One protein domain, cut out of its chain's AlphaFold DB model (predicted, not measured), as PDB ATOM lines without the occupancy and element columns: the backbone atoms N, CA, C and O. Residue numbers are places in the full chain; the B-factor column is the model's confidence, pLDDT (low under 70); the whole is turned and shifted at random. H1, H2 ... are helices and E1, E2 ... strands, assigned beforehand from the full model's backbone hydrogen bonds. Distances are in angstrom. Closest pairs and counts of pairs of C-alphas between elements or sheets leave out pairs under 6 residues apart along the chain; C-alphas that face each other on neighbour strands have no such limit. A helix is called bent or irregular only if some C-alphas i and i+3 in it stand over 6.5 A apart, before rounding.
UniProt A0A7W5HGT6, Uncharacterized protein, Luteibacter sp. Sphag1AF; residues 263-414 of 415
ATOM      1  N   GLU A 263      26.148  29.841  41.896       94.00
ATOM      2  CA  GLU A 263      26.737  28.668  42.550       94.00
ATOM      3  C   GLU A 263      26.053  28.321  43.867       94.00
ATOM      4  O   GLU A 263      25.937  27.133  44.187       94.00
ATOM      5  N   GLN A 264      25.643  29.334  44.636       94.81
ATOM      6  CA  GLN A 264      24.985  29.147  45.926       94.81
ATOM      7  C   GLN A 264      23.612  28.507  45.740       94.81
ATOM      8  O   GLN A 264      23.356  27.462  46.346       94.81
ATOM      9  N   ILE A 265      22.784  29.057  44.844       95.69
ATOM     10  CA  ILE A 265      21.440  28.523  44.589       95.69
ATOM     11  C   ILE A 265      21.498  27.096  44.021       95.69
ATOM     12  O   ILE A 265      20.711  26.230  44.405       95.69
ATOM     13  N   VAL A 266      22.491  26.792  43.179       95.94
ATOM     14  CA  VAL A 266      22.701  25.440  42.631       95.94
ATOM     15  C   VAL A 266      23.152  24.461  43.700       95.94
ATOM     16  O   VAL A 266      22.636  23.347  43.768       95.94
ATOM     17  N   ALA A 267      24.103  24.848  44.551       96.12
ATOM     18  CA  ALA A 267      24.548  23.995  45.649       96.12
ATOM     19  C   ALA A 267      23.393  23.679  46.610       96.12
ATOM     20  O   ALA A 267      23.235  22.532  47.034       96.12
ATOM     21  N   GLN A 268      22.555  24.672  46.904       96.69
ATOM     22  CA  GLN A 268      21.365  24.523  47.735       96.69
ATOM     23  C   GLN A 268      20.324  23.607  47.084       96.69
ATOM     24  O   GLN A 268      19.821  22.704  47.748       96.69
ATOM     25  N   PHE A 269      20.069  23.758  45.780       97.31
ATOM     26  CA  PHE A 269      19.166  22.879  45.034       97.31
ATOM     27  C   PHE A 269      19.650  21.432  44.988       97.31
ATOM     28  O   PHE A 269      18.886  20.515  45.281       97.31
ATOM     29  N   LEU A 270      20.929  21.208  44.689       97.69
ATOM     30  CA  LEU A 270      21.499  19.863  44.684       97.69
ATOM     31  C   LEU A 270      21.460  19.236  46.082       97.69
ATOM     32  O   LEU A 270      21.111  18.067  46.208       97.69
ATOM     33  N   SER A 271      21.740  20.013  47.133       97.31
ATOM     34  CA  SER A 271      21.627  19.544  48.518       97.31
ATOM     35  C   SER A 271      20.183  19.199  48.896       97.31
ATOM     36  O   SER A 271      19.959  18.189  49.563       97.31
ATOM     37  N   PHE A 272      19.209  20.009  48.474       97.75
ATOM     38  CA  PHE A 272      17.782  19.752  48.680       97.75
ATOM     39  C   PHE A 272      17.371  18.421  48.042       97.75
ATOM     40  O   PHE A 272      16.869  17.524  48.716       97.75
ATOM     41  N   VAL A 273      17.665  18.261  46.752       97.38
ATOM     42  CA  VAL A 273      17.310  17.071  45.973       97.38
ATOM     43  C   VAL A 273      18.046  15.817  46.470       97.38
ATOM     44  O   VAL A 273      17.472  14.730  46.541       97.38
ATOM     45  N   ALA A 274      19.309  15.951  46.877       97.31
ATOM     46  CA  ALA A 274      20.065  14.865  47.490       97.31
ATOM     47  C   ALA A 274      19.450  14.402  48.824       97.31
ATOM     48  O   ALA A 274      19.484  13.204  49.122       97.31
ATOM     49  N   GLY A 275      18.868  15.329  49.597       96.94
ATOM     50  CA  GLY A 275      18.287  15.086  50.919       96.94
ATOM     51  C   GLY A 275      16.873  14.492  50.927       96.94
ATOM     52  O   GLY A 275      16.532  13.787  51.874       96.94
ATOM     53  N   VAL A 276      16.062  14.721  49.890       96.06
ATOM     54  CA  VAL A 276      14.696  14.157  49.805       96.06
ATOM     55  C   VAL A 276      14.727  12.658  49.494       96.06
ATOM     56  O   VAL A 276      15.510  12.219  48.654       96.06
ATOM     57  N   ASN A 277      13.892  11.842  50.140       93.88
ATOM     58  CA  ASN A 277      13.836  10.390  49.904       93.88
ATOM     59  C   ASN A 277      12.864  10.001  48.783       93.88
ATOM     60  O   ASN A 277      12.952   8.897  48.244       93.88
ATOM     61  N   GLY A 278      11.959  10.906  48.426       93.31
ATOM     62  CA  GLY A 278      10.993  10.745  47.351       93.31
ATOM     63  C   GLY A 278      10.199  12.025  47.130       93.31
ATOM     64  O   GLY A 278      10.377  13.016  47.839       93.31
ATOM     65  N   THR A 279       9.299  12.005  46.154       94.81
ATOM     66  CA  THR A 279       8.489  13.185  45.802       94.81
ATOM     67  C   THR A 279       7.617  13.663  46.965       94.81
ATOM     68  O   THR A 279       7.447  14.860  47.138       94.81
ATOM     69  N   ALA A 280       7.128  12.762  47.824       94.62
ATOM     70  CA  ALA A 280       6.298  13.116  48.981       94.62
ATOM     71  C   ALA A 280       6.991  14.046  49.999       94.62
ATOM     72  O   ALA A 280       6.296  14.745  50.737       94.62
ATOM     73  N   ASP A 281       8.327  14.080  50.017       96.00
ATOM     74  CA  ASP A 281       9.105  14.981  50.874       96.00
ATOM     75  C   ASP A 281       9.191  16.406  50.289       96.00
ATOM     76  O   ASP A 281       9.576  17.343  50.985       96.00
ATOM     77  N   ILE A 282       8.828  16.587  49.013       96.44
ATOM     78  CA  ILE A 282       8.806  17.884  48.335       96.44
ATOM     79  C   ILE A 282       7.466  18.557  48.630       96.44
ATOM     80  O   ILE A 282       6.436  18.244  48.032       96.44
ATOM     81  N   THR A 283       7.491  19.521  49.542       96.19
ATOM     82  CA  THR A 283       6.341  20.360  49.900       96.19
ATOM     83  C   THR A 283       6.659  21.836  49.680       96.19
ATOM     84  O   THR A 283       7.830  22.224  49.661       96.19
ATOM     85  N   GLN A 284       5.630  22.681  49.568       95.19
ATOM     86  CA  GLN A 284       5.821  24.133  49.481       95.19
ATOM     87  C   GLN A 284       6.673  24.644  50.648       95.19
ATOM     88  O   GLN A 284       7.659  25.334  50.413       95.19
ATOM     89  N   ASP A 285       6.336  24.247  51.878       96.44
ATOM     90  CA  ASP A 285       7.026  24.691  53.092       96.44
ATOM     91  C   ASP A 285       8.506  24.303  53.065       96.44
ATOM     92  O   ASP A 285       9.364  25.143  53.316       96.44
ATOM     93  N   THR A 286       8.825  23.065  52.673       96.81
ATOM     94  CA  THR A 286      10.224  22.623  52.570       96.81
ATOM     95  C   THR A 286      11.008  23.390  51.507       96.81
ATOM     96  O   THR A 286      12.194  23.649  51.700       96.81
ATOM     97  N   VAL A 287      10.368  23.782  50.398       96.12
ATOM     98  CA  VAL A 287      11.009  24.582  49.345       96.12
ATOM     99  C   VAL A 287      11.208  26.022  49.835       96.12
ATOM    100  O   VAL A 287      12.318  26.544  49.770       96.12
ATOM    101  N   GLU A 288      10.181  26.656  50.401       95.81
ATOM    102  CA  GLU A 288      10.285  28.011  50.963       95.81
ATOM    103  C   GLU A 288      11.329  28.103  52.081       95.81
ATOM    104  O   GLU A 288      12.119  29.044  52.115       95.81
ATOM    105  N   GLU A 289      11.363  27.122  52.985       95.19
ATOM    106  CA  GLU A 289      12.329  27.066  54.081       95.19
ATOM    107  C   GLU A 289      13.749  26.857  53.561       95.19
ATOM    108  O   GLU A 289      14.663  27.590  53.951       95.19
ATOM    109  N   THR A 290      13.933  25.894  52.652       95.06
ATOM    110  CA  THR A 290      15.258  25.564  52.124       95.06
ATOM    111  C   THR A 290      15.865  26.758  51.417       95.06
ATOM    112  O   THR A 290      17.000  27.101  51.723       95.06
ATOM    113  N   PHE A 291      15.112  27.404  50.524       94.75
ATOM    114  CA  PHE A 291      15.594  28.492  49.671       94.75
ATOM    115  C   PHE A 291      15.365  29.887  50.258       94.75
ATOM    116  O   PHE A 291      15.777  30.877  49.668       94.75
ATOM    117  N   ARG A 292      14.722  29.988  51.428       94.19
ATOM    118  CA  ARG A 292      14.408  31.258  52.108       94.19
ATOM    119  C   ARG A 292      13.647  32.248  51.222       94.19
ATOM    120  O   ARG A 292      13.800  33.460  51.359       94.19
ATOM    121  N   VAL A 293      12.798  31.720  50.346       91.50
ATOM    122  CA  VAL A 293      11.918  32.493  49.465       91.50
ATOM    123  C   VAL A 293      10.469  32.295  49.879       91.50
ATOM    124  O   VAL A 293      10.117  31.291  50.497       91.50
ATOM    125  N   LYS A 294       9.605  33.242  49.515       92.12
ATOM    126  CA  LYS A 294       8.158  33.023  49.536       92.12
ATOM    127  C   LYS A 294       7.687  32.712  48.133       92.12
ATOM    128  O   LYS A 294       7.929  33.494  47.219       92.12
ATOM    129  N   LEU A 295       7.036  31.564  47.972       89.62
ATOM    130  CA  LEU A 295       6.511  31.167  46.684       89.62
ATOM    131  C   LEU A 295       5.126  31.786  46.498       89.62
ATOM    132  O   LEU A 295       4.254  31.734  47.365       89.62
ATOM    133  N   ILE A 296       4.913  32.367  45.328       84.00
ATOM    134  CA  ILE A 296       3.655  32.979  44.931       84.00
ATOM    135  C   ILE A 296       2.865  31.936  44.153       84.00
ATOM    136  O   ILE A 296       3.349  31.364  43.173       84.00
ATOM    137  N   ARG A 297       1.634  31.675  44.599       83.50
ATOM    138  CA  ARG A 297       0.717  30.760  43.915       83.50
ATOM    139  C   ARG A 297       0.395  31.291  42.521       83.50
ATOM    140  O   ARG A 297      -0.000  32.446  42.368       83.50
ATOM    141  N   ASN A 298       0.498  30.426  41.521       71.94
ATOM    142  CA  ASN A 298      -0.037  30.660  40.195       71.94
ATOM    143  C   ASN A 298      -1.439  30.044  40.022       71.94
ATOM    144  O   ASN A 298      -1.995  29.379  40.892       71.94
ATOM    145  N   ASN A 299      -2.056  30.313  38.882       56.00
ATOM    146  CA  ASN A 299      -3.401  29.861  38.517       56.00
ATOM    147  C   ASN A 299      -3.510  28.371  38.135       56.00
ATOM    148  O   ASN A 299      -4.625  27.905  37.923       56.00
ATOM    149  N   GLN A 300      -2.396  27.652  37.982       60.69
ATOM    150  CA  GLN A 300      -2.350  26.224  37.635       60.69
ATOM    151  C   GLN A 300      -2.047  25.350  38.856       60.69
ATOM    152  O   GLN A 300      -1.496  24.258  38.734       60.69
ATOM    153  N   ASP A 301      -2.360  25.867  40.043       74.19
ATOM    154  CA  ASP A 301      -2.004  25.273  41.323       74.19
ATOM    155  C   ASP A 301      -0.494  25.108  41.551       74.19
ATOM    156  O   ASP A 301      -0.134  24.584  42.589       74.19
ATOM    157  N   SER A 302       0.405  25.589  40.686       80.62
ATOM    158  CA  SER A 302       1.842  25.663  40.990       80.62
ATOM    159  C   SER A 302       2.191  26.942  41.748       80.62
ATOM    160  O   SER A 302       1.401  27.874  41.851       80.62
ATOM    161  N   TYR A 303       3.390  26.989  42.308       88.25
ATOM    162  CA  TYR A 303       3.927  28.118  43.048       88.25
ATOM    163  C   TYR A 303       5.304  28.463  42.491       88.25
ATOM    164  O   TYR A 303       6.014  27.571  42.029       88.25
ATOM    165  N   TYR A 304       5.697  29.733  42.511       88.94
ATOM    166  CA  TYR A 304       7.011  30.137  42.016       88.94
ATOM    167  C   TYR A 304       7.589  31.330  42.776       88.94
ATOM    168  O   TYR A 304       6.860  32.109  43.380       88.94
ATOM    169  N   ALA A 305       8.903  31.488  42.705       88.12
ATOM    170  CA  ALA A 305       9.620  32.696  43.084       88.12
ATOM    171  C   ALA A 305      10.606  33.057  41.968       88.12
ATOM    172  O   ALA A 305      11.161  32.164  41.325       88.12
ATOM    173  N   LEU A 306      10.809  34.355  41.741       87.19
ATOM    174  CA  LEU A 306      11.770  34.893  40.780       87.19
ATOM    175  C   LEU A 306      12.635  35.926  41.499       87.19
ATOM    176  O   LEU A 306      12.119  36.940  41.966       87.19
ATOM    177  N   HIS A 307      13.941  35.688  41.572       88.19
ATOM    178  CA  HIS A 307      14.860  36.533  42.332       88.19
ATOM    179  C   HIS A 307      16.103  36.887  41.507       88.19
ATOM    180  O   HIS A 307      16.578  36.052  40.731       88.19
ATOM    181  N   PRO A 308      16.626  38.120  41.633       89.00
ATOM    182  CA  PRO A 308      17.886  38.500  41.006       89.00
ATOM    183  C   PRO A 308      19.064  37.751  41.639       89.00
ATOM    184  O   PRO A 308      19.068  37.496  42.845       89.00
ATOM    185  N   LEU A 309      20.063  37.423  40.821       91.00
ATOM    186  CA  LEU A 309      21.360  36.944  41.294       91.00
ATOM    187  C   LEU A 309      22.282  38.124  41.615       91.00
ATOM    188  O   LEU A 309      22.111  39.221  41.083       91.00
ATOM    189  N   THR A 310      23.292  37.897  42.456       87.31
ATOM    190  CA  THR A 310      24.364  38.888  42.693       87.31
ATOM    191  C   THR A 310      25.344  39.026  41.540       87.31
ATOM    192  O   THR A 310      26.083  40.007  41.479       87.31
ATOM    193  N   ASP A 311      25.409  38.011  40.683       76.81
ATOM    194  CA  ASP A 311      26.400  37.925  39.620       76.81
ATOM    195  C   ASP A 311      26.102  38.942  38.504       76.81
ATOM    196  O   ASP A 311      24.949  39.331  38.288       76.81
ATOM    197  N   PRO A 312      27.131  39.414  37.779       70.12
ATOM    198  CA  PRO A 312      26.946  40.406  36.729       70.12
ATOM    199  C   PRO A 312      26.034  39.891  35.606       70.12
ATOM    200  O   PRO A 312      26.084  38.725  35.216       70.12
ATOM    201  N   GLY A 313      25.248  40.801  35.025       70.62
ATOM    202  CA  GLY A 313      24.524  40.549  33.774       70.62
ATOM    203  C   GLY A 313      23.007  40.432  33.883       70.62
ATOM    204  O   GLY A 313      22.409  39.896  32.959       70.62
ATOM    205  N   SER A 314      22.374  40.933  34.947       84.56
ATOM    206  CA  SER A 314      20.903  40.942  35.099       84.56
ATOM    207  C   SER A 314      20.264  39.548  35.072       84.56
ATOM    208  O   SER A 314      19.103  39.390  34.692       84.56
ATOM    209  N   TRP A 315      21.023  38.523  35.463       90.88
ATOM    210  CA  TRP A 315      20.509  37.165  35.576       90.88
ATOM    211  C   TRP A 315      19.610  37.022  36.806       90.88
ATOM    212  O   TRP A 315      19.856  37.595  37.869       90.88
ATOM    213  N   ARG A 316      18.555  36.226  36.655       91.81
ATOM    214  CA  ARG A 316      17.596  35.884  37.709       91.81
ATOM    215  C   ARG A 316      17.475  34.368  37.782       91.81
ATOM    216  O   ARG A 316      17.621  33.694  36.762       91.81
ATOM    217  N   TYR A 317      17.165  33.830  38.955       92.81
ATOM    218  CA  TYR A 317      16.738  32.439  39.075       92.81
ATOM    219  C   TYR A 317      15.233  32.371  39.325       92.81
ATOM    220  O   TYR A 317      14.669  33.194  40.052       92.81
ATOM    221  N   SER A 318      14.584  31.380  38.720       91.62
ATOM    222  CA  SER A 318      13.224  30.985  39.063       91.62
ATOM    223  C   SER A 318      13.271  29.685  39.843       91.62
ATOM    224  O   SER A 318      13.896  28.715  39.413       91.62
ATOM    225  N   LEU A 319      12.538  29.653  40.946       94.56
ATOM    226  CA  LEU A 319      12.234  28.439  41.682       94.56
ATOM    227  C   LEU A 319      10.746  28.149  41.526       94.56
ATOM    228  O   LEU A 319       9.926  29.031  41.761       94.56
ATOM    229  N   GLY A 320      10.393  26.942  41.103       91.81
ATOM    230  CA  GLY A 320       9.012  26.493  40.955       91.81
ATOM    231  C   GLY A 320       8.720  25.317  41.875       91.81
ATOM    232  O   GLY A 320       9.561  24.438  42.024       91.81
ATOM    233  N   TYR A 321       7.524  25.278  42.449       94.25
ATOM    234  CA  TYR A 321       6.962  24.126  43.144       94.25
ATOM    235  C   TYR A 321       5.638  23.744  42.485       94.25
ATOM    236  O   TYR A 321       4.723  24.558  42.362       94.25
ATOM    237  N   GLN A 322       5.527  22.490  42.072       92.25
ATOM    238  CA  GLN A 322       4.288  21.894  41.603       92.25
ATOM    239  C   GLN A 322       3.731  21.034  42.741       92.25
ATOM    240  O   GLN A 322       4.403  20.084  43.128       92.25
ATOM    241  N   PRO A 323       2.539  21.313  43.292       90.00
ATOM    242  CA  PRO A 323       1.887  20.418  44.242       90.00
ATOM    243  C   PRO A 323       1.387  19.133  43.578       90.00
ATOM    244  O   PRO A 323       1.222  19.093  42.350       90.00
ATOM    245  N   PRO A 324       1.073  18.096  44.379       91.31
ATOM    246  CA  PRO A 324       0.398  16.911  43.868       91.31
ATOM    247  C   PRO A 324      -0.937  17.266  43.207       91.31
ATOM    248  O   PRO A 324      -1.712  18.073  43.719       91.31
ATOM    249  N   SER A 325      -1.238  16.577  42.110       86.38
ATOM    250  CA  SER A 325      -2.551  16.559  41.469       86.38
ATOM    251  C   SER A 325      -3.041  15.117  41.297       86.38
ATOM    252  O   SER A 325      -2.379  14.162  41.701       86.38
ATOM    253  N   ALA A 326      -4.206  14.932  40.668       84.44
ATOM    254  CA  ALA A 326      -4.711  13.597  40.343       84.44
ATOM    255  C   ALA A 326      -3.771  12.807  39.409       84.44
ATOM    256  O   ALA A 326      -3.801  11.577  39.403       84.44
ATOM    257  N   THR A 327      -2.951  13.506  38.618       82.12
ATOM    258  CA  THR A 327      -2.109  12.907  37.574       82.12
ATOM    259  C   THR A 327      -0.620  13.168  37.757       82.12
ATOM    260  O   THR A 327       0.165  12.545  37.056       82.12
ATOM    261  N   THR A 328      -0.221  14.052  38.673       84.94
ATOM    262  CA  THR A 328       1.183  14.439  38.874       84.94
ATOM    263  C   THR A 328       1.563  14.377  40.345       84.94
ATOM    264  O   THR A 328       0.792  14.780  41.219       84.94
ATOM    265  N   LYS A 329       2.772  13.900  40.630       91.06
ATOM    266  CA  LYS A 329       3.380  14.028  41.960       91.06
ATOM    267  C   LYS A 329       3.930  15.441  42.168       91.06
ATOM    268  O   LYS A 329       4.082  16.170  41.184       91.06
ATOM    269  N   PRO A 330       4.209  15.849  43.417       93.81
ATOM    270  CA  PRO A 330       4.883  17.112  43.641       93.81
ATOM    271  C   PRO A 330       6.270  17.137  43.002       93.81
ATOM    272  O   PRO A 330       6.941  16.108  42.890       93.81
ATOM    273  N   GLY A 331       6.705  18.332  42.622       94.62
ATOM    274  CA  GLY A 331       8.020  18.547  42.045       94.62
ATOM    275  C   GLY A 331       8.544  19.954  42.283       94.62
ATOM    276  O   GLY A 331       7.792  20.870  42.610       94.62
ATOM    277  N   VAL A 332       9.850  20.110  42.115       95.75
ATOM    278  CA  VAL A 332      10.570  21.375  42.160       95.75
ATOM    279  C   VAL A 332      11.280  21.617  40.827       95.75
ATOM    280  O   VAL A 332      11.759  20.680  40.183       95.75
ATOM    281  N   THR A 333      11.370  22.876  40.423       94.62
ATOM    282  CA  THR A 333      12.094  23.314  39.228       94.62
ATOM    283  C   THR A 333      13.021  24.457  39.606       94.62
ATOM    284  O   THR A 333      12.587  25.381  40.290       94.62
ATOM    285  N   LEU A 334      14.268  24.415  39.146       95.69
ATOM    286  CA  LEU A 334      15.209  25.530  39.217       95.69
ATOM    287  C   LEU A 334      15.614  25.905  37.795       95.69
ATOM    288  O   LEU A 334      16.051  25.037  37.041       95.69
ATOM    289  N   GLY A 335      15.505  27.184  37.446       93.25
ATOM    290  CA  GLY A 335      15.995  27.691  36.168       93.25
ATOM    291  C   GLY A 335      16.632  29.070  36.263       93.25
ATOM    292  O   GLY A 335      16.354  29.820  37.199       93.25
ATOM    293  N   PHE A 336      17.453  29.406  35.274       93.06
ATOM    294  CA  PHE A 336      18.123  30.694  35.124       93.06
ATOM    295  C   PHE A 336      17.599  31.450  33.909       93.06
ATOM    296  O   PHE A 336      17.419  30.882  32.833       93.06
ATOM    297  N   PHE A 337      17.379  32.751  34.084       88.25
ATOM    298  CA  PHE A 337      16.731  33.601  33.094       88.25
ATOM    299  C   PHE A 337      17.469  34.920  32.937       88.25
ATOM    300  O   PHE A 337      17.976  35.492  33.905       88.25
ATOM    301  N   ASN A 338      17.463  35.414  31.703       88.81
ATOM    302  CA  ASN A 338      17.951  36.732  31.352       88.81
ATOM    303  C   ASN A 338      16.960  37.414  30.405       88.81
ATOM    304  O   ASN A 338      16.481  36.800  29.449       88.81
ATOM    305  N   ASP A 339      16.689  38.697  30.632       77.38
ATOM    306  CA  ASP A 339      15.798  39.483  29.771       77.38
ATOM    307  C   ASP A 339      16.401  39.754  28.382       77.38
ATOM    308  O   ASP A 339      15.706  40.179  27.451       77.38
ATOM    309  N   VAL A 340      17.706  39.518  28.218       79.31
ATOM    310  CA  VAL A 340      18.417  39.498  26.942       79.31
ATOM    311  C   VAL A 340      18.553  38.039  26.477       79.31
ATOM    312  O   VAL A 340      19.385  37.313  27.008       79.31
ATOM    313  N   PRO A 341      17.812  37.596  25.438       72.12
ATOM    314  CA  PRO A 341      17.886  36.213  24.948       72.12
ATOM    315  C   PRO A 341      19.269  35.792  24.436       72.12
ATOM    316  O   PRO A 341      19.548  34.606  24.325       72.12
ATOM    317  N   SER A 342      20.112  36.766  24.083       81.25
ATOM    318  CA  SER A 342      21.495  36.573  23.646       81.25
ATOM    319  C   SER A 342      22.516  36.865  24.750       81.25
ATOM    320  O   SER A 342      23.685  37.076  24.434       81.25
ATOM    321  N   ALA A 343      22.085  36.999  26.010       87.56
ATOM    322  CA  ALA A 343      23.018  37.126  27.118       87.56
ATOM    323  C   ALA A 343      23.903  35.887  27.170       87.56
ATOM    324  O   ALA A 343      23.420  34.762  27.041       87.56
ATOM    325  N   ASP A 344      25.192  36.114  27.384       91.88
ATOM    326  CA  ASP A 344      26.132  35.038  27.635       91.88
ATOM    327  C   ASP A 344      25.754  34.336  28.953       91.88
ATOM    328  O   ASP A 344      25.704  35.008  29.992       91.88
ATOM    329  N   PRO A 345      25.465  33.019  28.945       92.75
ATOM    330  CA  PRO A 345      25.151  32.272  30.154       92.75
ATOM    331  C   PRO A 345      26.357  32.058  31.063       92.75
ATOM    332  O   PRO A 345      26.155  31.543  32.156       92.75
ATOM    333  N   ALA A 346      27.578  32.467  30.685       93.19
ATOM    334  CA  ALA A 346      28.784  32.312  31.503       93.19
ATOM    335  C   ALA A 346      28.599  32.600  33.017       93.19
ATOM    336  O   ALA A 346      29.089  31.784  33.801       93.19
ATOM    337  N   PRO A 347      27.869  33.654  33.462       92.25
ATOM    338  CA  PRO A 347      27.639  33.923  34.890       92.25
ATOM    339  C   PRO A 347      26.779  32.875  35.613       92.25
ATOM    340  O   PRO A 347      26.926  32.683  36.812       92.25
ATOM    341  N   VAL A 348      25.889  32.185  34.897       92.88
ATOM    342  CA  VAL A 348      25.032  31.110  35.433       92.88
ATOM    343  C   VAL A 348      25.470  29.723  34.957       92.88
ATOM    344  O   VAL A 348      24.828  28.718  35.262       92.88
ATOM    345  N   CYS A 349      26.596  29.649  34.241       92.69
ATOM    346  CA  CYS A 349      27.176  28.436  33.668       92.69
ATOM    347  C   CYS A 349      27.931  27.630  34.735       92.69
ATOM    348  O   CYS A 349      29.107  27.293  34.608       92.69
ATOM    349  N   VAL A 350      27.234  27.387  35.842       91.19
ATOM    350  CA  VAL A 350      27.717  26.727  37.058       91.19
ATOM    351  C   VAL A 350      27.023  25.382  37.273       91.19
ATOM    352  O   VAL A 350      27.467  24.582  38.102       91.19
ATOM    353  N   MET A 351      25.920  25.148  36.552       86.75
ATOM    354  CA  MET A 351      25.270  23.851  36.419       86.75
ATOM    355  C   MET A 351      25.808  23.159  35.171       86.75
ATOM    356  O   MET A 351      25.374  23.445  34.059       86.75
ATOM    357  N   ASP A 352      26.732  22.228  35.356       91.50
ATOM    358  CA  ASP A 352      27.114  21.271  34.324       91.50
ATOM    359  C   ASP A 352      26.669  19.859  34.727       91.50
ATOM    360  O   ASP A 352      26.331  19.584  35.885       91.50
ATOM    361  N   LEU A 353      26.641  18.952  33.754       93.81
ATOM    362  CA  LEU A 353      26.169  17.587  33.963       93.81
ATOM    363  C   LEU A 353      27.056  16.792  34.941       93.81
ATOM    364  O   LEU A 353      26.545  15.974  35.708       93.81
ATOM    365  N   GLU A 354      28.366  17.054  34.968       95.19
ATOM    366  CA  GLU A 354      29.299  16.410  35.903       95.19
ATOM    367  C   GLU A 354      29.026  16.811  37.352       95.19
ATOM    368  O   GLU A 354      29.158  15.996  38.273       95.19
ATOM    369  N   ARG A 355      28.570  18.042  37.576       95.00
ATOM    370  CA  ARG A 355      28.155  18.522  38.889       95.00
ATOM    371  C   ARG A 355      26.911  17.790  39.384       95.00
ATOM    372  O   ARG A 355      26.880  17.400  40.551       95.00
ATOM    373  N   PHE A 356      25.929  17.530  38.516       96.44
ATOM    374  CA  PHE A 356      24.776  16.687  38.865       96.44
ATOM    375  C   PHE A 356      25.207  15.259  39.202       96.44
ATOM    376  O   PHE A 356      24.815  14.740  40.247       96.44
ATOM    377  N   ARG A 357      26.069  14.643  38.383       97.81
ATOM    378  CA  ARG A 357      26.626  13.305  38.656       97.81
ATOM    379  C   ARG A 357      27.306  13.249  40.019       97.81
ATOM    380  O   ARG A 357      26.971  12.399  40.845       97.81
ATOM    381  N   SER A 358      28.206  14.195  40.274       97.12
ATOM    382  CA  SER A 358      29.000  14.271  41.502       97.12
ATOM    383  C   SER A 358      28.146  14.521  42.744       97.12
ATOM    384  O   SER A 358      28.473  14.017  43.815       97.12
ATOM    385  N   ALA A 359      27.054  15.279  42.618       97.31
ATOM    386  CA  ALA A 359      26.171  15.589  43.738       97.31
ATOM    387  C   ALA A 359      25.094  14.522  43.985       97.31
ATOM    388  O   ALA A 359      24.706  14.312  45.129       97.31
ATOM    389  N   LEU A 360      24.592  13.848  42.946       98.06
ATOM    390  CA  LEU A 360      23.423  12.971  43.067       98.06
ATOM    391  C   LEU A 360      23.797  11.487  43.180       98.06
ATOM    392  O   LEU A 360      23.220  10.778  44.005       98.06
ATOM    393  N   ILE A 361      24.781  10.995  42.421       98.25
ATOM    394  CA  ILE A 361      25.143   9.564  42.429       98.25
ATOM    395  C   ILE A 361      25.574   9.074  43.827       98.25
ATOM    396  O   ILE A 361      25.083   8.025  44.255       98.25
ATOM    397  N   PRO A 362      26.396   9.812  44.610       98.19
ATOM    398  CA  PRO A 362      26.751   9.398  45.972       98.19
ATOM    399  C   PRO A 362      25.553   9.286  46.925       98.19
ATOM    400  O   PRO A 362      25.626   8.583  47.930       98.19
ATOM    401  N   HIS A 363      24.441   9.947  46.594       97.88
ATOM    402  CA  HIS A 363      23.196   9.934  47.359       97.88
ATOM    403  C   HIS A 363      22.182   8.903  46.836       97.88
ATOM    404  O   HIS A 363      21.000   8.967  47.173       97.88
ATOM    405  N   GLY A 364      22.639   7.931  46.037       97.56
ATOM    406  CA  GLY A 364      21.845   6.779  45.604       97.56
ATOM    407  C   GLY A 364      21.023   7.004  44.337       97.56
ATOM    408  O   GLY A 364      20.206   6.145  43.999       97.56
ATOM    409  N   PHE A 365      21.231   8.120  43.633       98.25
ATOM    410  CA  PHE A 365      20.609   8.330  42.331       98.25
ATOM    411  C   PHE A 365      21.267   7.463  41.249       98.25
ATOM    412  O   PHE A 365      22.487   7.294  41.222       98.25
ATOM    413  N   LYS A 366      20.455   6.946  40.327       98.12
ATOM    414  CA  LYS A 366      20.899   6.229  39.127       98.12
ATOM    415  C   LYS A 366      20.729   7.123  37.908       98.12
ATOM    416  O   LYS A 366      19.629   7.605  37.660       98.12
ATOM    417  N   GLU A 367      21.803   7.326  37.156       98.06
ATOM    418  CA  GLU A 367      21.754   8.069  35.896       98.06
ATOM    419  C   GLU A 367      21.267   7.173  34.750       98.06
ATOM    420  O   GLU A 367      21.709   6.030  34.610       98.06
ATOM    421  N   TRP A 368      20.390   7.711  33.906       97.56
ATOM    422  CA  TRP A 368      20.034   7.144  32.609       97.56
ATOM    423  C   TRP A 368      19.645   8.247  31.619       97.56
ATOM    424  O   TRP A 368      19.315   9.370  32.000       97.56
ATOM    425  N   THR A 369      19.690   7.935  30.326       96.81
ATOM    426  CA  THR A 369      19.364   8.879  29.248       96.81
ATOM    427  C   THR A 369      18.158   8.403  28.459       96.81
ATOM    428  O   THR A 369      18.059   7.216  28.143       96.81
ATOM    429  N   GLU A 370      17.279   9.323  28.087       92.06
ATOM    430  CA  GLU A 370      16.176   9.049  27.170       92.06
ATOM    431  C   GLU A 370      16.609   9.405  25.737       92.06
ATOM    432  O   GLU A 370      17.152  10.491  25.535       92.06
ATOM    433  N   PRO A 371      16.446   8.519  24.739       92.19
ATOM    434  CA  PRO A 371      16.823   8.827  23.364       92.19
ATOM    435  C   PRO A 371      15.765   9.681  22.647       92.19
ATOM    436  O   PRO A 371      14.564   9.521  22.866       92.19
ATOM    437  N   GLU A 372      16.198  10.544  21.725       83.88
ATOM    438  CA  GLU A 372      15.295  11.221  20.781       83.88
ATOM    439  C   GLU A 372      14.862  10.290  19.638       83.88
ATOM    440  O   GLU A 372      15.593   9.387  19.226       83.88
ATOM    441  N   HIS A 373      13.678  10.547  19.063       78.25
ATOM    442  CA  HIS A 373      13.120   9.748  17.962       78.25
ATOM    443  C   HIS A 373      14.037   9.687  16.725       78.25
ATOM    444  O   HIS A 373      14.029   8.698  15.992       78.25
ATOM    445  N   HIS A 374      14.845  10.725  16.502       80.88
ATOM    446  CA  HIS A 374      15.752  10.841  15.357       80.88
ATOM    447  C   HIS A 374      17.217  10.510  15.691       80.88
ATOM    448  O   HIS A 374      18.103  10.768  14.879       80.88
ATOM    449  N   GLY A 375      17.468   9.895  16.851       82.75
ATOM    450  CA  GLY A 375      18.811   9.726  17.401       82.75
ATOM    451  C   GLY A 375      19.257  10.968  18.176       82.75
ATOM    452  O   GLY A 375      18.833  12.077  17.883       82.75
ATOM    453  N   GLY A 376      20.092  10.765  19.195       90.94
ATOM    454  CA  GLY A 376      20.435  11.793  20.185       90.94
ATOM    455  C   GLY A 376      19.840  11.489  21.559       90.94
ATOM    456  O   GLY A 376      19.156  10.478  21.734       90.94
ATOM    457  N   ILE A 377      20.138  12.345  22.532       91.62
ATOM    458  CA  ILE A 377      19.625  12.263  23.905       91.62
ATOM    459  C   ILE A 377      18.576  13.362  24.062       91.62
ATOM    460  O   ILE A 377      18.894  14.521  23.833       91.62
ATOM    461  N   SER A 378      17.351  13.002  24.446       90.75
ATOM    462  CA  SER A 378      16.266  13.948  24.730       90.75
ATOM    463  C   SER A 378      16.348  14.465  26.159       90.75
ATOM    464  O   SER A 378      16.008  15.615  26.435       90.75
ATOM    465  N   SER A 379      16.804  13.614  27.082       93.62
ATOM    466  CA  SER A 379      16.986  13.989  28.476       93.62
ATOM    467  C   SER A 379      18.013  13.137  29.214       93.62
ATOM    468  O   SER A 379      18.189  11.947  28.939       93.62
ATOM    469  N   TRP A 380      18.645  13.759  30.206       97.25
ATOM    470  CA  TRP A 380      19.411  13.107  31.258       97.25
ATOM    471  C   TRP A 380      18.539  13.031  32.503       97.25
ATOM    472  O   TRP A 380      17.948  14.028  32.925       97.25
ATOM    473  N   ASN A 381      18.450  11.840  33.079       97.44
ATOM    474  CA  ASN A 381      17.588  11.546  34.210       97.44
ATOM    475  C   ASN A 381      18.440  10.972  35.344       97.44
ATOM    476  O   ASN A 381      19.215  10.041  35.134       97.44
ATOM    477  N   PHE A 382      18.268  11.502  36.552       98.06
ATOM    478  CA  PHE A 382      18.827  10.953  37.782       98.06
ATOM    479  C   PHE A 382      17.673  10.478  38.653       98.06
ATOM    480  O   PHE A 382      16.858  11.277  39.112       98.06
ATOM    481  N   GLU A 383      17.604   9.178  38.897       97.44
ATOM    482  CA  GLU A 383      16.472   8.534  39.558       97.44
ATOM    483  C   GLU A 383      16.821   8.046  40.965       97.44
ATOM    484  O   GLU A 383      17.787   7.303  41.142       97.44
ATOM    485  N   LYS A 384      15.986   8.386  41.952       96.44
ATOM    486  CA  LYS A 384      16.039   7.830  43.309       96.44
ATOM    487  C   LYS A 384      14.629   7.560  43.825       96.44
ATOM    488  O   LYS A 384      13.874   8.483  44.114       96.44
ATOM    489  N   GLY A 385      14.283   6.283  43.973       94.62
ATOM    490  CA  GLY A 385      12.952   5.883  44.427       94.62
ATOM    491  C   GLY A 385      11.884   6.302  43.421       94.62
ATOM    492  O   GLY A 385      11.860   5.797  42.306       94.62
ATOM    493  N   ASP A 386      10.998   7.208  43.819       94.69
ATOM    494  CA  ASP A 386       9.932   7.718  42.959       94.69
ATOM    495  C   ASP A 386      10.176   9.139  42.423       94.69
ATOM    496  O   ASP A 386       9.276   9.721  41.810       94.69
ATOM    497  N   LEU A 387      11.382   9.664  42.658       95.88
ATOM    498  CA  LEU A 387      11.862  10.971  42.234       95.88
ATOM    499  C   LEU A 387      12.807  10.835  41.038       95.88
ATOM    500  O   LEU A 387      13.790  10.093  41.100       95.88
ATOM    501  N   VAL A 388      12.561  11.621  39.989       97.12
ATOM    502  CA  VAL A 388      13.492  11.796  38.869       97.12
ATOM    503  C   VAL A 388      13.884  13.254  38.754       97.12
ATOM    504  O   VAL A 388      13.018  14.109  38.603       97.12
ATOM    505  N   VAL A 389      15.183  13.532  38.765       97.25
ATOM    506  CA  VAL A 389      15.752  14.816  38.347       97.25
ATOM    507  C   VAL A 389      16.002  14.733  36.854       97.25
ATOM    508  O   VAL A 389      16.764  13.883  36.404       97.25
ATOM    509  N   MET A 390      15.345  15.589  36.093       96.25
ATOM    510  CA  MET A 390      15.362  15.591  34.640       96.25
ATOM    511  C   MET A 390      15.991  16.882  34.124       96.25
ATOM    512  O   MET A 390      15.650  17.980  34.574       96.25
ATOM    513  N   ILE A 391      16.850  16.726  33.123       95.81
ATOM    514  CA  ILE A 391      17.448  17.805  32.341       95.81
ATOM    515  C   ILE A 391      17.181  17.484  30.870       95.81
ATOM    516  O   ILE A 391      17.601  16.423  30.406       95.81
ATOM    517  N   LEU A 392      16.464  18.343  30.141       90.31
ATOM    518  CA  LEU A 392      16.229  18.133  28.707       90.31
ATOM    519  C   LEU A 392      17.429  18.606  27.881       90.31
ATOM    520  O   LEU A 392      18.133  19.527  28.281       90.31
ATOM    521  N   SER A 393      17.615  18.048  26.685       88.00
ATOM    522  CA  SER A 393      18.601  18.547  25.708       88.00
ATOM    523  C   SER A 393      18.395  20.018  25.348       88.00
ATOM    524  O   SER A 393      19.357  20.755  25.158       88.00
ATOM    525  N   THR A 394      17.146  20.482  25.343       84.44
ATOM    526  CA  THR A 394      16.793  21.891  25.117       84.44
ATOM    527  C   THR A 394      17.114  22.813  26.289       84.44
ATOM    528  O   THR A 394      17.030  24.028  26.134       84.44
ATOM    529  N   ASP A 395      17.417  22.254  27.461       88.31
ATOM    530  CA  ASP A 395      17.723  23.032  28.663       88.31
ATOM    531  C   ASP A 395      19.209  23.407  28.742       88.31
ATOM    532  O   ASP A 395      19.610  24.125  29.659       88.31
ATOM    533  N   PHE A 396      20.023  22.938  27.793       90.00
ATOM    534  CA  PHE A 396      21.421  23.318  27.683       90.00
ATOM    535  C   PHE A 396      21.590  24.610  26.884       90.00
ATOM    536  O   PHE A 396      20.888  24.885  25.910       90.00
ATOM    537  N   SER A 397      22.570  25.403  27.293       90.06
ATOM    538  CA  SER A 397      23.072  26.552  26.554       90.06
ATOM    539  C   SER A 397      24.586  26.467  26.456       90.06
ATOM    540  O   SER A 397      25.230  25.736  27.209       90.06
ATOM    541  N   THR A 398      25.158  27.201  25.512       91.94
ATOM    542  CA  THR A 398      26.604  27.279  25.329       91.94
ATOM    543  C   THR A 398      27.055  28.695  25.636       91.94
ATOM    544  O   THR A 398      26.553  29.646  25.034       91.94
ATOM    545  N   ASP A 399      27.981  28.836  26.579       90.69
ATOM    546  CA  ASP A 399      28.555  30.136  26.909       90.69
ATOM    547  C   ASP A 399      29.513  30.647  25.821       90.69
ATOM    548  O   ASP A 399      29.857  29.940  24.868       90.69
ATOM    549  N   SER A 400      29.970  31.892  25.956       89.62
ATOM    550  CA  SER A 400      30.917  32.489  25.002       89.62
ATOM    551  C   SER A 400      32.268  31.760  24.912       89.62
ATOM    552  O   SER A 400      33.021  31.971  23.958       89.62
ATOM    553  N   HIS A 401      32.567  30.869  25.862       92.12
ATOM    554  CA  HIS A 401      33.762  30.032  25.893       92.12
ATOM    555  C   HIS A 401      33.532  28.622  25.326       92.12
ATOM    556  O   HIS A 401      34.461  27.811  25.321       92.12
ATOM    557  N   GLY A 402      32.330  28.316  24.830       92.88
ATOM    558  CA  GLY A 402      31.995  27.001  24.290       92.88
ATOM    559  C   GLY A 402      31.666  25.954  25.356       92.88
ATOM    560  O   GLY A 402      31.616  24.768  25.033       92.88
ATOM    561  N   ARG A 403      31.472  26.353  26.620       92.12
ATOM    562  CA  ARG A 403      31.071  25.440  27.694       92.12
ATOM    563  C   ARG A 403      29.568  25.240  27.650       92.12
ATOM    564  O   ARG A 403      28.807  26.202  27.595       92.12
ATOM    565  N   GLU A 404      29.158  23.983  27.688       92.25
ATOM    566  CA  GLU A 404      27.755  23.610  27.785       92.25
ATOM    567  C   GLU A 404      27.308  23.664  29.251       92.25
ATOM    568  O   GLU A 404      27.971  23.108  30.130       92.25
ATOM    569  N   CYS A 405      26.189  24.325  29.523       92.19
ATOM    570  CA  CYS A 405      25.610  24.400  30.857       92.19
ATOM    571  C   CYS A 405      24.099  24.299  30.833       92.19
ATOM    572  O   CYS A 405      23.428  24.690  29.884       92.19
ATOM    573  N   VAL A 406      23.576  23.777  31.930       94.50
ATOM    574  CA  VAL A 406      22.158  23.582  32.167       94.50
ATOM    575  C   VAL A 406      21.569  24.902  32.652       94.50
ATOM    576  O   VAL A 406      22.013  25.454  33.655       94.50
ATOM    577  N   LEU A 407      20.553  25.409  31.961       93.19
ATOM    578  CA  LEU A 407      19.788  26.581  32.389       93.19
ATOM    579  C   LEU A 407      18.526  26.204  33.154       93.19
ATOM    580  O   LEU A 407      17.950  27.057  33.820       93.19
ATOM    581  N   LEU A 408      18.093  24.948  33.070       92.69
ATOM    582  CA  LEU A 408      16.890  24.471  33.727       92.69
ATOM    583  C   LEU A 408      17.030  23.016  34.163       92.69
ATOM    584  O   LEU A 408      17.436  22.148  33.400       92.69
ATOM    585  N   VAL A 409      16.595  22.748  35.387       95.31
ATOM    586  CA  VAL A 409      16.427  21.402  35.920       95.31
ATOM    587  C   VAL A 409      15.074  21.290  36.606       95.31
ATOM    588  O   VAL A 409      14.607  22.216  37.270       95.31
ATOM    589  N   ARG A 410      14.430  20.137  36.448       93.50
ATOM    590  CA  ARG A 410      13.099  19.870  36.998       93.50
ATOM    591  C   ARG A 410      13.051  18.496  37.635       93.50
ATOM    592  O   ARG A 410      13.708  17.572  37.163       93.50
ATOM    593  N   THR A 411      12.245  18.332  38.674       94.31
ATOM    594  CA  THR A 411      11.907  17.000  39.175       94.31
ATOM    595  C   THR A 411      10.564  16.551  38.617       94.31
ATOM    596  O   THR A 411       9.616  17.336  38.607       94.31
ATOM    597  N   ARG A 412      10.455  15.287  38.217       86.12
ATOM    598  CA  ARG A 412       9.200  14.658  37.790       86.12
ATOM    599  C   ARG A 412       9.006  13.302  38.459       86.12
ATOM    600  O   ARG A 412       9.934  12.767  39.071       86.12
ATOM    601  N   ASP A 413       7.816  12.735  38.296       79.38
ATOM    602  CA  ASP A 413       7.588  11.319  38.546       79.38
ATOM    603  C   ASP A 413       7.915  10.453  37.320       79.38
ATOM    604  O   ASP A 413       7.991  10.917  36.184       79.38
ATOM    605  N   LEU A 414       8.134   9.166  37.584       56.16
ATOM    606  CA  LEU A 414       8.499   8.121  36.617       56.16
ATOM    607  C   LEU A 414       7.366   7.663  35.679       56.16
ATOM    608  O   LEU A 414       7.521   6.627  35.036       56.16
TER     609      LEU A 414
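Overview. This is residues 263 to 414 of the 415 residues of an uncharacterized protein of Luteibacter sp. Sphag1AF (UniProt A0A7W5HGT6). One twisted sheet of seven strands is covered on one face by three helices, H1, H2 and H3, while no named helix covers the other face. The small hairpin E7 and E8 continues from the inner strands E6 and E9. The printed part has 152 residues, with three named helices and nine named strands in the order H1 H2 E1 E2 E3 H3 E4 E5 E6 E7 E8 E9. The large sheet, ordered E1 E2 E3 E9 E6 E5 E4, is antiparallel throughout, and the class is mixed, helices and strands. The whole is compact, with a radius of gyration of the C-alphas of 15.2 A and spans of 41 by 37 by 29 A.

Arrangement. H1, residues 263 to 275, is on the large sheet at a height over the sheet of 9.9 A, over E3, residues 331 to 337, and E9, residues 408 to 412. H2, residues 284 to 291, is over E2, residues 316 to 322, at a height over the sheet of 9.4 A. H1 and H2 touch at a steep tilt of 45 degrees, opposite ways, their closest C-alphas being those of Phe 272 and Thr 290, 7.2 A apart. E1, residues 303 to 308, E2 and E3 form a meander, each strand the antiparallel neighbour of the one before; within hydrogen-bond range are N 305 and O 319, 2.8 A, and N 318 and O 335, 2.8 A. H3, residues 353 to 363, is over E5, residues 377 to 384, and E4, residues 366 to 371, at a height over the sheet of 9.3 A. With residues 270 to 275 alone, H1 touches H3; the closest C-alphas, of Ala 274 and His 363, are 5.8 A apart. The three helices lie on the same face, which gives two layers, helices on one face of a sheet. E4, E5 and E6, residues 387 to 392, form a second meander, with N 368 and O 381 at 2.9 A and N 389 and O 382 at 2.8 A. E7, residues 396 to 398, and E8, residues 404 to 406, form a hairpin, with N 397 and O 405 at 2.8 A. E8 runs on into E9 at 47 degrees. E9 pairs with E3, N 334 and O 409 at 2.9 A, and with E6, N 390 and O 410 at 2.8 A. Every O i to N i+4 pair is within hydrogen-bond range in H1 and H2, and 5 of 7 in H3.

Along the chain. H1 begins at C-alpha 263 (26.737, 28.668, 42.550) and is 18.1 A long. E2 is 19.7 A and E3 19.6 A long. H3, 15.7 A long, is only just irregular: C-alphas 359 and 362 are 6.6 A apart. E5 is 20.2 A long. E9 ends at C-alpha 412 (9.200, 14.658, 37.790).

Size, cuts and confidence. The C-alphas farthest apart, of Ala 326 and His 401, are 44.3 A apart. The printed part has no cut. The links H2 to E1 and E3 to H3 are long. The mean pLDDT of the printed part is 90.9; residues 299 to 300 and residue 414 are under 70.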